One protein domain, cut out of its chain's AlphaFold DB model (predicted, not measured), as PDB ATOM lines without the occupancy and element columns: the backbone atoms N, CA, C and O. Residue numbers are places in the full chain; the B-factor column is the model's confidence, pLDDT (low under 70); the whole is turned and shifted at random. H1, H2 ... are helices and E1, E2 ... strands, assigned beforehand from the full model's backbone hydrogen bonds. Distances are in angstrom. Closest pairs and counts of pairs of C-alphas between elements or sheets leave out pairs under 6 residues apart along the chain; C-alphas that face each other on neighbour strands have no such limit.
ATOM      1  N   GLU A   8      48.922  -9.490 -29.192       97.69
ATOM      2  CA  GLU A   8      49.639  -8.340 -28.651       97.69
ATOM      3  C   GLU A   8      51.047  -8.172 -29.245       97.69
ATOM      4  O   GLU A   8      51.541  -7.049 -29.306       97.69
ATOM      5  N   ASP A   9      51.670  -9.258 -29.719       97.81
ATOM      6  CA  ASP A   9      52.956  -9.201 -30.421       97.81
ATOM      7  C   ASP A   9      52.757  -8.588 -31.815       97.81
ATOM      8  O   ASP A   9      53.478  -7.673 -32.207       97.81
ATOM      9  N   PHE A  10      51.729  -9.029 -32.545       97.81
ATOM     10  CA  PHE A  10      51.423  -8.547 -33.894       97.81
ATOM     11  C   PHE A  10      51.088  -7.050 -33.931       97.81
ATOM     12  O   PHE A  10      51.683  -6.277 -34.693       97.81
ATOM     13  N   ILE A  11      50.166  -6.609 -33.073       98.06
ATOM     14  CA  ILE A  11      49.670  -5.224 -33.099       98.06
ATOM     15  C   ILE A  11      50.742  -4.195 -32.694       98.06
ATOM     16  O   ILE A  11      50.638  -3.029 -33.086       98.06
ATOM     17  N   PHE A  12      51.783  -4.629 -31.970       98.38
ATOM     18  CA  PHE A  12      52.947  -3.822 -31.576       98.38
ATOM     19  C   PHE A  12      54.244  -4.220 -32.294       98.38
ATOM     20  O   PHE A  12      55.321  -3.756 -31.924       98.38
ATOM     21  N   THR A  13      54.169  -5.042 -33.345       98.00
ATOM     22  CA  THR A  13      55.329  -5.307 -34.201       98.00
ATOM     23  C   THR A  13      55.706  -4.039 -34.961       98.00
ATOM     24  O   THR A  13      54.891  -3.512 -35.721       98.00
ATOM     25  N   ILE A  14      56.942  -3.580 -34.786       95.94
ATOM     26  CA  ILE A  14      57.511  -2.420 -35.485       95.94
ATOM     27  C   ILE A  14      58.286  -2.822 -36.748       95.94
ATOM     28  O   ILE A  14      58.509  -1.992 -37.622       95.94
ATOM     29  N   GLY A  15      58.670  -4.095 -36.871       95.31
ATOM     30  CA  GLY A  15      59.361  -4.615 -38.047       95.31
ATOM     31  C   GLY A  15      59.647  -6.111 -37.965       95.31
ATOM     32  O   GLY A  15      59.422  -6.754 -36.939       95.31
ATOM     33  N   TYR A  16      60.170  -6.658 -39.059       95.19
ATOM     34  CA  TYR A  16      60.542  -8.065 -39.179       95.19
ATOM     35  C   TYR A  16      61.992  -8.198 -39.644       95.19
ATOM     36  O   TYR A  16      62.455  -7.422 -40.477       95.19
ATOM     37  N   SER A  17      62.696  -9.204 -39.127       95.25
ATOM     38  CA  SER A  17      64.035  -9.601 -39.566       95.25
ATOM     39  C   SER A  17      64.079 -11.120 -39.724       95.25
ATOM     40  O   SER A  17      64.102 -11.869 -38.743       95.25
ATOM     41  N   GLY A  18      64.002 -11.588 -40.974       94.62
ATOM     42  CA  GLY A  18      63.811 -13.006 -41.284       94.62
ATOM     43  C   GLY A  18      62.560 -13.563 -40.595       94.62
ATOM     44  O   GLY A  18      61.467 -13.025 -40.742       94.62
ATOM     45  N   MET A  19      62.734 -14.614 -39.791       95.06
ATOM     46  CA  MET A  19      61.658 -15.253 -39.016       95.06
ATOM     47  C   MET A  19      61.401 -14.590 -37.650       95.06
ATOM     48  O   MET A  19      60.734 -15.174 -36.792       95.06
ATOM     49  N   THR A  20      61.964 -13.399 -37.415       96.25
ATOM     50  CA  THR A  20      61.870 -12.677 -36.141       96.25
ATOM     51  C   THR A  20      60.978 -11.451 -36.268       96.25
ATOM     52  O   THR A  20      61.225 -10.598 -37.117       96.25
ATOM     53  N   ALA A  21      59.991 -11.320 -35.385       97.62
ATOM     54  CA  ALA A  21      59.255 -10.075 -35.188       97.62
ATOM     55  C   ALA A  21      59.926  -9.214 -34.114       97.62
ATOM     56  O   ALA A  21      60.248  -9.706 -33.030       97.62
ATOM     57  N   VAL A  22      60.118  -7.934 -34.416       98.06
ATOM     58  CA  VAL A  22      60.615  -6.925 -33.478       98.06
ATOM     59  C   VAL A  22      59.413  -6.148 -32.958       98.06
ATOM     60  O   VAL A  22      58.669  -5.562 -33.745       98.06
ATOM     61  N   VAL A  23      59.191  -6.173 -31.648       98.44
ATOM     62  CA  VAL A  23      57.954  -5.708 -31.009       98.44
ATOM     63  C   VAL A  23      58.264  -4.637 -29.971       98.44
ATOM     64  O   VAL A  23      59.117  -4.852 -29.115       98.44
ATOM     65  N   ASP A  24      57.533  -3.522 -30.012       98.31
ATOM     66  CA  ASP A  24      57.584  -2.473 -28.984       98.31
ATOM     67  C   ASP A  24      57.096  -3.028 -27.637       98.31
ATOM     68  O   ASP A  24      55.903  -3.291 -27.434       98.31
ATOM     69  N   ALA A  25      58.028  -3.216 -26.702       98.31
ATOM     70  CA  ALA A  25      57.769  -3.813 -25.401       98.31
ATOM     71  C   ALA A  25      56.846  -2.943 -24.538       98.31
ATOM     72  O   ALA A  25      55.973  -3.462 -23.826       98.31
ATOM     73  N   ALA A  26      57.032  -1.624 -24.592       98.19
ATOM     74  CA  ALA A  26      56.296  -0.672 -23.778       98.19
ATOM     75  C   ALA A  26      54.839  -0.579 -24.245       98.19
ATOM     76  O   ALA A  26      53.920  -0.723 -23.426       98.19
ATOM     77  N   GLY A  27      54.625  -0.423 -25.555       98.00
ATOM     78  CA  GLY A  27      53.300  -0.429 -26.172       98.00
ATOM     79  C   GLY A  27      52.565  -1.742 -25.923       98.00
ATOM     80  O   GLY A  27      51.454  -1.742 -25.381       98.00
ATOM     81  N   ARG A  28      53.230  -2.874 -26.182       98.19
ATOM     82  CA  ARG A  28      52.702  -4.221 -25.920       98.19
ATOM     83  C   ARG A  28      52.244  -4.396 -24.477       98.19
ATOM     84  O   ARG A  28      51.135  -4.870 -24.236       98.19
ATOM     85  N   LYS A  29      53.072  -4.012 -23.500       98.25
ATOM     86  CA  LYS A  29      52.739  -4.144 -22.073       98.25
ATOM     87  C   LYS A  29      51.560  -3.256 -21.681       98.25
ATOM     88  O   LYS A  29      50.694  -3.695 -20.927       98.25
ATOM     89  N   ARG A  30      51.535  -2.013 -22.166       98.38
ATOM     90  CA  ARG A  30      50.553  -1.003 -21.751       98.38
ATOM     91  C   ARG A  30      49.191  -1.183 -22.419       98.38
ATOM     92  O   ARG A  30      48.171  -0.902 -21.796       98.38
ATOM     93  N   TYR A  31      49.172  -1.639 -23.667       98.50
ATOM     94  CA  TYR A  31      47.985  -1.589 -24.519       98.50
ATOM     95  C   TYR A  31      47.648  -2.924 -25.196       98.50
ATOM     96  O   TYR A  31      46.615  -3.022 -25.850       98.50
ATOM     97  N   GLY A  32      48.461  -3.974 -25.023       97.25
ATOM     98  CA  GLY A  32      48.296  -5.261 -25.713       97.25
ATOM     99  C   GLY A  32      46.948  -5.959 -25.497       97.25
ATOM    100  O   GLY A  32      46.507  -6.734 -26.341       97.25
ATOM    101  N   LYS A  33      46.272  -5.660 -24.382       97.25
ATOM    102  CA  LYS A  33      44.960  -6.226 -24.027       97.25
ATOM    103  C   LYS A  33      43.771  -5.389 -24.502       97.25
ATOM    104  O   LYS A  33      42.636  -5.790 -24.274       97.25
ATOM    105  N   LEU A  34      44.013  -4.228 -25.108       98.50
ATOM    106  CA  LEU A  34      42.940  -3.350 -25.555       98.50
ATOM    107  C   LEU A  34      42.257  -3.898 -26.813       98.50
ATOM    108  O   LEU A  34      42.875  -4.551 -27.668       98.50
ATOM    109  N   THR A  35      40.961  -3.615 -26.916       97.69
ATOM    110  CA  THR A  35      40.169  -3.882 -28.120       97.69
ATOM    111  C   THR A  35      40.574  -2.928 -29.249       97.69
ATOM    112  O   THR A  35      41.182  -1.886 -28.981       97.69
ATOM    113  N   PRO A  36      40.243  -3.232 -30.516       97.81
ATOM    114  CA  PRO A  36      40.522  -2.313 -31.616       97.81
ATOM    115  C   PRO A  36      39.904  -0.921 -31.399       97.81
ATOM    116  O   PRO A  36      40.585   0.074 -31.620       97.81
ATOM    117  N   ASP A  37      38.671  -0.840 -30.877       96.81
ATOM    118  CA  ASP A  37      38.015   0.441 -30.550       96.81
ATOM    119  C   ASP A  37      38.786   1.212 -29.472       96.81
ATOM    120  O   ASP A  37      39.061   2.400 -29.614       96.81
ATOM    121  N   GLN A  38      39.213   0.534 -28.405       98.19
ATOM    122  CA  GLN A  38      39.987   1.168 -27.334       98.19
ATOM    123  C   GLN A  38      41.359   1.664 -27.808       98.19
ATOM    124  O   GLN A  38      41.856   2.671 -27.304       98.19
ATOM    125  N   LEU A  39      41.994   0.957 -28.748       98.50
ATOM    126  CA  LEU A  39      43.243   1.391 -29.378       98.50
ATOM    127  C   LEU A  39      43.004   2.617 -30.269       98.50
ATOM    128  O   LEU A  39      43.777   3.574 -30.206       98.50
ATOM    129  N   LEU A  40      41.920   2.610 -31.046       97.56
ATOM    130  CA  LEU A  40      41.526   3.711 -31.920       97.56
ATOM    131  C   LEU A  40      41.275   4.998 -31.121       97.56
ATOM    132  O   LEU A  40      41.833   6.040 -31.456       97.56
ATOM    133  N   GLU A  41      40.514   4.918 -30.026       97.19
ATOM    134  CA  GLU A  41      40.244   6.064 -29.142       97.19
ATOM    135  C   GLU A  41      41.507   6.640 -28.491       97.19
ATOM    136  O   GLU A  41      41.558   7.814 -28.137       97.19
ATOM    137  N   LYS A  42      42.562   5.832 -28.350       97.56
ATOM    138  CA  LYS A  42      43.865   6.280 -27.839       97.56
ATOM    139  C   LYS A  42      44.784   6.859 -28.915       97.56
ATOM    140  O   LYS A  42      45.929   7.178 -28.604       97.56
ATOM    141  N   GLY A  43      44.326   6.951 -30.162       97.69
ATOM    142  CA  GLY A  43      45.145   7.385 -31.295       97.69
ATOM    143  C   GLY A  43      46.166   6.340 -31.760       97.69
ATOM    144  O   GLY A  43      47.056   6.648 -32.547       97.69
ATOM    145  N   LEU A  44      46.058   5.086 -31.305       98.31
ATOM    146  CA  LEU A  44      46.943   3.988 -31.710       98.31
ATOM    147  C   LEU A  44      46.430   3.348 -33.010       98.31
ATOM    148  O   LEU A  44      46.150   2.152 -33.060       98.31
ATOM    149  N   TYR A  45      46.281   4.153 -34.065       98.19
ATOM    150  CA  TYR A  45      45.542   3.790 -35.281       98.19
ATOM    151  C   TYR A  45      46.081   2.538 -35.985       98.19
ATOM    152  O   TYR A  45      45.312   1.634 -36.307       98.19
ATOM    153  N   ARG A  46      47.406   2.430 -36.166       98.12
ATOM    154  CA  ARG A  46      48.030   1.248 -36.787       98.12
ATOM    155  C   ARG A  46      47.794  -0.015 -35.959       98.12
ATOM    156  O   ARG A  46      47.496  -1.064 -36.521       98.12
ATOM    157  N   SER A  47      47.901   0.077 -34.631       98.56
ATOM    158  CA  SER A  47      47.651  -1.054 -33.726       98.56
ATOM    159  C   SER A  47      46.172  -1.433 -33.679       98.56
ATOM    160  O   SER A  47      45.862  -2.618 -33.634       98.56
ATOM    161  N   ALA A  48      45.262  -0.458 -33.734       98.44
ATOM    162  CA  ALA A  48      43.823  -0.685 -33.828       98.44
ATOM    163  C   ALA A  48      43.452  -1.416 -35.126       98.44
ATOM    164  O   ALA A  48      42.749  -2.425 -35.091       98.44
ATOM    165  N   PHE A  49      43.990  -0.965 -36.260       98.50
ATOM    166  CA  PHE A  49      43.784  -1.624 -37.546       98.50
ATOM    167  C   PHE A  49      44.385  -3.036 -37.565       98.50
ATOM    168  O   PHE A  49      43.716  -3.991 -37.949       98.50
ATOM    169  N   ALA A  50      45.620  -3.198 -37.077       98.25
ATOM    170  CA  ALA A  50      46.253  -4.508 -36.953       98.25
ATOM    171  C   ALA A  50      45.463  -5.453 -36.042       98.25
ATOM    172  O   ALA A  50      45.353  -6.638 -36.336       98.25
ATOM    173  N   ALA A  51      44.868  -4.946 -34.966       98.25
ATOM    174  CA  ALA A  51      44.012  -5.747 -34.108       98.25
ATOM    175  C   ALA A  51      42.794  -6.288 -34.875       98.25
ATOM    176  O   ALA A  51      42.538  -7.484 -34.821       98.25
ATOM    177  N   ALA A  52      42.114  -5.444 -35.659       97.69
ATOM    178  CA  ALA A  52      40.998  -5.874 -36.505       97.69
ATOM    179  C   ALA A  52      41.424  -6.893 -37.584       97.69
ATOM    180  O   ALA A  52      40.703  -7.854 -37.835       97.69
ATOM    181  N   VAL A  53      42.618  -6.731 -38.172       97.88
ATOM    182  CA  VAL A  53      43.197  -7.713 -39.112       97.88
ATOM    183  C   VAL A  53      43.484  -9.052 -38.428       97.88
ATOM    184  O   VAL A  53      43.215 -10.102 -39.002       97.88
ATOM    185  N   TYR A  54      44.026  -9.037 -37.209       97.38
ATOM    186  CA  TYR A  54      44.307 -10.259 -36.450       97.38
ATOM    187  C   TYR A  54      43.021 -11.008 -36.080       97.38
ATOM    188  O   TYR A  54      42.979 -12.239 -36.157       97.38
ATOM    189  N   ASP A  55      41.992 -10.255 -35.691       95.56
ATOM    190  CA  ASP A  55      40.692 -10.770 -35.263       95.56
ATOM    191  C   ASP A  55      39.820 -11.230 -36.463       95.56
ATOM    192  O   ASP A  55      38.790 -11.865 -36.250       95.56
ATOM    193  N   ASP A  56      40.261 -10.977 -37.706       95.06
ATOM    194  CA  ASP A  56      39.540 -11.247 -38.967       95.06
ATOM    195  C   ASP A  56      38.133 -10.610 -39.010       95.06
ATOM    196  O   ASP A  56      37.170 -11.157 -39.546       95.06
ATOM    197  N   ASP A  57      38.014  -9.423 -38.412       96.19
ATOM    198  CA  ASP A  57      36.754  -8.701 -38.238       96.19
ATOM    199  C   ASP A  57      36.513  -7.745 -39.419       96.19
ATOM    200  O   ASP A  57      36.909  -6.574 -39.410       96.19
ATOM    201  N   GLN A  58      35.896  -8.267 -40.483       95.75
ATOM    202  CA  GLN A  58      35.670  -7.512 -41.721       95.75
ATOM    203  C   GLN A  58      34.717  -6.324 -41.533       95.75
ATOM    204  O   GLN A  58      34.938  -5.272 -42.130       95.75
ATOM    205  N   GLU A  59      33.691  -6.457 -40.689       96.75
ATOM    206  CA  GLU A  59      32.751  -5.369 -40.391       96.75
ATOM    207  C   GLU A  59      33.484  -4.191 -39.743       96.75
ATOM    208  O   GLU A  59      33.378  -3.041 -40.177       96.75
ATOM    209  N   ARG A  60      34.327  -4.490 -38.754       96.94
ATOM    210  CA  ARG A  60      35.164  -3.495 -38.092       96.94
ATOM    211  C   ARG A  60      36.193  -2.866 -39.017       96.94
ATOM    212  O   ARG A  60      36.438  -1.669 -38.892       96.94
ATOM    213  N   LEU A  61      36.802  -3.630 -39.925       97.69
ATOM    214  CA  LEU A  61      37.732  -3.073 -40.913       97.69
ATOM    215  C   LEU A  61      37.038  -2.042 -41.808       97.69
ATOM    216  O   LEU A  61      37.616  -0.987 -42.061       97.69
ATOM    217  N   GLN A  62      35.800  -2.309 -42.238       97.62
ATOM    218  CA  GLN A  62      35.017  -1.338 -43.004       97.62
ATOM    219  C   GLN A  62      34.692  -0.095 -42.168       97.62
ATOM    220  O   GLN A  62      34.911   1.026 -42.631       97.62
ATOM    221  N   ARG A  63      34.255  -0.275 -40.913       97.50
ATOM    222  CA  ARG A  63      33.957   0.849 -40.008       97.50
ATOM    223  C   ARG A  63      35.188   1.714 -39.720       97.50
ATOM    224  O   ARG A  63      35.094   2.938 -39.724       97.50
ATOM    225  N   PHE A  64      36.353   1.086 -39.549       97.94
ATOM    226  CA  PHE A  64      37.617   1.759 -39.247       97.94
ATOM    227  C   PHE A  64      37.956   2.859 -40.257       97.94
ATOM    228  O   PHE A  64      38.514   3.878 -39.865       97.94
ATOM    229  N   VAL A  65      37.630   2.683 -41.544       97.62
ATOM    230  CA  VAL A  65      37.915   3.686 -42.587       97.62
ATOM    231  C   VAL A  65      37.239   5.019 -42.261       97.62
ATOM    232  O   VAL A  65      37.882   6.065 -42.349       97.62
ATOM    233  N   GLY A  66      35.965   4.974 -41.859       96.75
ATOM    234  CA  GLY A  66      35.210   6.151 -41.437       96.75
ATOM    235  C   GLY A  66      35.784   6.749 -40.157       96.75
ATOM    236  O   GLY A  66      36.177   7.913 -40.157       96.75
ATOM    237  N   ASP A  67      35.926   5.928 -39.113       96.81
ATOM    238  CA  ASP A  67      36.382   6.406 -37.804       96.81
ATOM    239  C   ASP A  67      37.804   7.012 -37.873       96.81
ATOM    240  O   ASP A  67      38.110   8.009 -37.219       96.81
ATOM    241  N   PHE A  68      38.696   6.434 -38.682       97.56
ATOM    242  CA  PHE A  68      40.054   6.940 -38.891       97.56
ATOM    243  C   PHE A  68      40.072   8.260 -39.663       97.56
ATOM    244  O   PHE A  68      40.821   9.166 -39.296       97.56
ATOM    245  N   ARG A  69      39.248   8.393 -40.710       95.69
ATOM    246  CA  ARG A  69      39.122   9.645 -41.469       95.69
ATOM    247  C   ARG A  69      38.471  10.752 -40.640       95.69
ATOM    248  O   ARG A  69      38.762  11.913 -40.862       95.69
ATOM    249  N   GLU A  70      37.588  10.425 -39.703       95.69
ATOM    250  CA  GLU A  70      37.005  11.424 -38.801       95.69
ATOM    251  C   GLU A  70      38.019  11.886 -37.746       95.69
ATOM    252  O   GLU A  70      38.156  13.078 -37.477       95.69
ATOM    253  N   LYS A  71      38.776  10.945 -37.169       96.25
ATOM    254  CA  LYS A  71      39.769  11.237 -36.122       96.25
ATOM    255  C   LYS A  71      41.081  11.820 -36.655       96.25
ATOM    256  O   LYS A  71      41.907  12.261 -35.857       96.25
ATOM    257  N   THR A  72      41.310  11.800 -37.967       93.81
ATOM    258  CA  THR A  72      42.538  12.298 -38.605       93.81
ATOM    259  C   THR A  72      42.204  13.162 -39.817       93.81
ATOM    260  O   THR A  72      41.124  13.070 -40.369       93.81
ATOM    261  N   SER A  73      43.128  13.985 -40.309       91.31
ATOM    262  CA  SER A  73      42.912  14.712 -41.575       91.31
ATOM    263  C   SER A  73      43.305  13.895 -42.817       91.31
ATOM    264  O   SER A  73      43.421  14.451 -43.911       91.31
ATOM    265  N   ILE A  74      43.553  12.588 -42.666       94.88
ATOM    266  CA  ILE A  74      44.046  11.717 -43.737       94.88
ATOM    267  C   ILE A  74      42.867  11.195 -44.556       94.88
ATOM    268  O   ILE A  74      41.978  10.517 -44.046       94.88
ATOM    269  N   GLN A  75      42.890  11.478 -45.857       94.50
ATOM    270  CA  GLN A  75      41.858  11.039 -46.789       94.50
ATOM    271  C   GLN A  75      42.137   9.602 -47.250       94.50
ATOM    272  O   GLN A  75      43.007   9.363 -48.085       94.50
ATOM    273  N   VAL A  76      41.403   8.645 -46.683       96.44
ATOM    274  CA  VAL A  76      41.336   7.248 -47.144       96.44
ATOM    275  C   VAL A  76      39.888   6.869 -47.405       96.44
ATOM    276  O   VAL A  76      39.021   7.252 -46.632       96.44
ATOM    277  N   GLU A  77      39.610   6.113 -48.461       96.31
ATOM    278  CA  GLU A  77      38.266   5.734 -48.923       96.31
ATOM    279  C   GLU A  77      37.973   4.240 -48.829       96.31
ATOM    280  O   GLU A  77      36.822   3.829 -48.947       96.31
ATOM    281  N   SER A  78      38.991   3.415 -48.581       98.00
ATOM    282  CA  SER A  78      38.822   1.967 -48.523       98.00
ATOM    283  C   SER A  78      39.785   1.302 -47.551       98.00
ATOM    284  O   SER A  78      40.856   1.828 -47.231       98.00
ATOM    285  N   VAL A  79      39.426   0.086 -47.132       98.12
ATOM    286  CA  VAL A  79      40.290  -0.777 -46.315       98.12
ATOM    287  C   VAL A  79      41.639  -0.991 -46.999       98.12
ATOM    288  O   VAL A  79      42.671  -0.934 -46.342       98.12
ATOM    289  N   ASP A  80      41.666  -1.165 -48.323       98.25
ATOM    290  CA  ASP A  80      42.913  -1.378 -49.064       98.25
ATOM    291  C   ASP A  80      43.844  -0.166 -49.047       98.25
ATOM    292  O   ASP A  80      45.064  -0.336 -49.002       98.25
ATOM    293  N   GLN A  81      43.306   1.055 -49.045       98.25
ATOM    294  CA  GLN A  81      44.131   2.250 -48.864       98.25
ATOM    295  C   GLN A  81      44.732   2.299 -47.454       98.25
ATOM    296  O   GLN A  81      45.917   2.596 -47.311       98.25
ATOM    297  N   VAL A  82      43.967   1.920 -46.425       98.25
ATOM    298  CA  VAL A  82      44.469   1.819 -45.043       98.25
ATOM    299  C   VAL A  82      45.529   0.716 -44.906       98.25
ATOM    300  O   VAL A  82      46.561   0.933 -44.269       98.25
ATOM    301  N   ARG A  83      45.344  -0.439 -45.563       98.06
ATOM    302  CA  ARG A  83      46.351  -1.517 -45.616       98.06
ATOM    303  C   ARG A  83      47.673  -1.019 -46.194       98.06
ATOM    304  O   ARG A  83      48.725  -1.289 -45.618       98.06
ATOM    305  N   ARG A  84      47.624  -0.263 -47.298       97.88
ATOM    306  CA  ARG A  84      48.812   0.359 -47.911       97.88
ATOM    307  C   ARG A  84      49.455   1.383 -46.985       97.88
ATOM    308  O   ARG A  84      50.670   1.362 -46.838       97.88
ATOM    309  N   LEU A  85      48.646   2.228 -46.345       97.38
ATOM    310  CA  LEU A  85      49.115   3.266 -45.429       97.38
ATOM    311  C   LEU A  85      49.873   2.679 -44.230       97.38
ATOM    312  O   LEU A  85      50.923   3.190 -43.857       97.38
ATOM    313  N   PHE A  86      49.355   1.607 -43.629       96.94
ATOM    314  CA  PHE A  86      49.950   1.008 -42.432       96.94
ATOM    315  C   PHE A  86      50.897  -0.160 -42.701       96.94
ATOM    316  O   PHE A  86      51.573  -0.612 -41.775       96.94
ATOM    317  N   GLY A  87      50.936  -0.682 -43.927       96.25
ATOM    318  CA  GLY A  87      51.690  -1.892 -44.251       96.25
ATOM    319  C   GLY A  87      51.161  -3.139 -43.532       96.25
ATOM    320  O   GLY A  87      51.928  -4.058 -43.253       96.25
ATOM    321  N   VAL A  88      49.868  -3.178 -43.198       97.00
ATOM    322  CA  VAL A  88      49.245  -4.290 -42.465       97.00
ATOM    323  C   VAL A  88      48.188  -4.940 -43.347       97.00
ATOM    324  O   VAL A  88      47.142  -4.352 -43.594       97.00
ATOM    325  N   TYR A  89      48.455  -6.159 -43.815       95.62
ATOM    326  CA  TYR A  89      47.551  -6.900 -44.707       95.62
ATOM    327  C   TYR A  89      47.012  -8.171 -44.060       95.62
ATOM    328  O   TYR A  89      45.828  -8.471 -44.164       95.62
ATOM    329  N   THR A  90      47.893  -8.915 -43.396       94.75
ATOM    330  CA  THR A  90      47.596 -10.188 -42.741       94.75
ATOM    331  C   THR A  90      48.594 -10.425 -41.612       94.75
ATOM    332  O   THR A  90      49.607  -9.724 -41.518       94.75
ATOM    333  N   VAL A  91      48.325 -11.419 -40.770       94.62
ATOM    334  CA  VAL A  91      49.279 -11.906 -39.773       94.62
ATOM    335  C   VAL A  91      50.309 -12.793 -40.488       94.62
ATOM    336  O   VAL A  91      49.917 -13.798 -41.089       94.62
ATOM    337  N   PRO A  92      51.614 -12.457 -40.467       92.50
ATOM    338  CA  PRO A  92      52.614 -13.227 -41.195       92.50
ATOM    339  C   PRO A  92      52.720 -14.669 -40.705       92.50
ATOM    340  O   PRO A  92      52.693 -14.945 -39.504       92.50
ATOM    341  N   GLN A  93      52.899 -15.582 -41.654       91.44
ATOM    342  CA  GLN A  93      53.199 -16.982 -41.381       91.44
ATOM    343  C   GLN A  93      54.710 -17.183 -41.214       91.44
ATOM    344  O   GLN A  93      55.512 -16.409 -41.730       91.44
ATOM    345  N   GLY A  94      55.109 -18.236 -40.497       90.44
ATOM    346  CA  GLY A  94      56.521 -18.614 -40.363       90.44
ATOM    347  C   GLY A  94      57.346 -17.758 -39.395       90.44
ATOM    348  O   GLY A  94      58.561 -17.931 -39.326       90.44
ATOM    349  N   ILE A  95      56.721 -16.869 -38.617       94.12
ATOM    350  CA  ILE A  95      57.408 -16.193 -37.512       94.12
ATOM    351  C   ILE A  95      57.628 -17.191 -36.378       94.12
ATOM    352  O   ILE A  95      56.673 -17.707 -35.802       94.12
ATOM    353  N   SER A  96      58.893 -17.457 -36.063       93.50
ATOM    354  CA  SER A  96      59.305 -18.403 -35.020       93.50
ATOM    355  C   SER A  96      59.933 -17.719 -33.808       93.50
ATOM    356  O   SER A  96      60.113 -18.353 -32.768       93.50
ATOM    357  N   ARG A  97      60.255 -16.422 -33.915       95.69
ATOM    358  CA  ARG A  97      60.897 -15.651 -32.849       95.69
ATOM    359  C   ARG A  97      60.261 -14.277 -32.675       95.69
ATOM    360  O   ARG A  97      59.909 -13.611 -33.644       95.69
ATOM    361  N   VAL A  98      60.188 -13.829 -31.425       97.12
ATOM    362  CA  VAL A  98      59.814 -12.461 -31.050       97.12
ATOM    363  C   VAL A  98      60.953 -11.859 -30.230       97.12
ATOM    364  O   VAL A  98      61.457 -12.500 -29.307       97.12
ATOM    365  N   ILE A  99      61.362 -10.641 -30.574       98.00
ATOM    366  CA  ILE A  99      62.272  -9.813 -29.779       98.00
ATOM    367  C   ILE A  99      61.492  -8.586 -29.327       98.00
ATOM    368  O   ILE A  99      60.868  -7.910 -30.143       98.00
ATOM    369  N   LEU A 100      61.527  -8.323 -28.025       97.94
ATOM    370  CA  LEU A 100      60.953  -7.123 -27.431       97.94
ATOM    371  C   LEU A 100      62.038  -6.044 -27.369       97.94
ATOM    372  O   LEU A 100      63.140  -6.339 -26.897       97.94
ATOM    373  N   VAL A 101      61.729  -4.837 -27.842       95.56
ATOM    374  CA  VAL A 101      62.612  -3.657 -27.806       95.56
ATOM    375  C   VAL A 101      61.986  -2.502 -27.046       95.56
ATOM    376  O   VAL A 101      60.735  -2.429 -27.006       95.56
TER     377      VAL A 101
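AT A GLANCE: This is residues 8 to 101 of the 101 residues of an uncharacterized protein of Spirochaeta africana (strain ATCC 700263 / DSM 8902 / Z-7692) (UniProt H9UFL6). A small three-stranded sheet at one end of the domain faces a cluster of helices at the other, with the short helix H1 between the sheet and H4. In the cluster H3, H4 and H5 run side by side, up and down, their centres making a triangle, and H6 packs steeply on part of H5; H2 is near one end of the sheet. The printed part has 94 residues with six named helices and three named strands, in the order H1 E1 E2 H2 H3 H4 H5 H6 E3, and its class is mixed, helices and strands. The sheet, order E1, E2, E3, is mixed, with E1 and E2 antiparallel and E2 and E3 parallel. The whole is compact, with a radius of gyration of the C-alphas of 13.0 A and spans of 36 by 25 by 22 A.

IN THESE COORDINATES: In the sheet, E1 is residues 13 to 17, 11.1 A long, E2 residues 20 to 23, 9.5 A, and E3 residues 97 to 100, 10.1 A, ending at C-alpha 100 (60.953, -7.123, -27.431). H1 is residues 8 to 11, 5.4 A, beginning at C-alpha 8 (49.639, -8.340, -28.651). H2 is residues 25 to 31, 10.1 A, and H3 residues 36 to 41, 8.7 A. H4 is residues 45 to 55, 15.3 A, H5 residues 58 to 71, 20.0 A, and H6 residues 79 to 86, 10.6 A.

HOW THE PARTS SIT: E1 and E2 form a hairpin, with N 14 and O 22 2.8 A apart, within hydrogen-bond range. E2 and E3 are parallel neighbours, with N 23 and O 99 2.8 A apart, also within hydrogen-bond range; E2, H2 to H6 and E3 make a strand-helix-strand unit, two parallel neighbour strands with helices between them in the chain. H1 is on the sheet at a height of 8.3 A, only just over E2 with 3 C-alphas. H2 only grazes the sheet, with residues 25 to 28. H4, the hub, touches H1, closest at the C-alphas of Ile 11 and Ser 47, 4.7 A. H3 and H4 form a helical hairpin at a shallow tilt of 15 degrees, closest at the C-alphas of Pro 36 and Ala 48, 4.3 A. H4 and H5 form another, at 7 degrees, closest at the C-alphas of Ala 52 and Leu 61, 6.2 A. H5 touches H6 with residues 61 to 65 alone, at a steep tilt of 61 degrees, closest at the C-alphas of Gln 62 and Val 79, 6.3 A. Every O i to N i+4 pair is within hydrogen-bond range in H2, H3, H4 and H6, and 8 of 10 in H5; H1 is too short for such a pair.

THE WHOLE: The C-alphas farthest apart are those of Ser 73 and Ser 96, 37.5 A. The printed part has no cut and no long link. The mean pLDDT of the printed part is 96.8, and no printed residue is under 70.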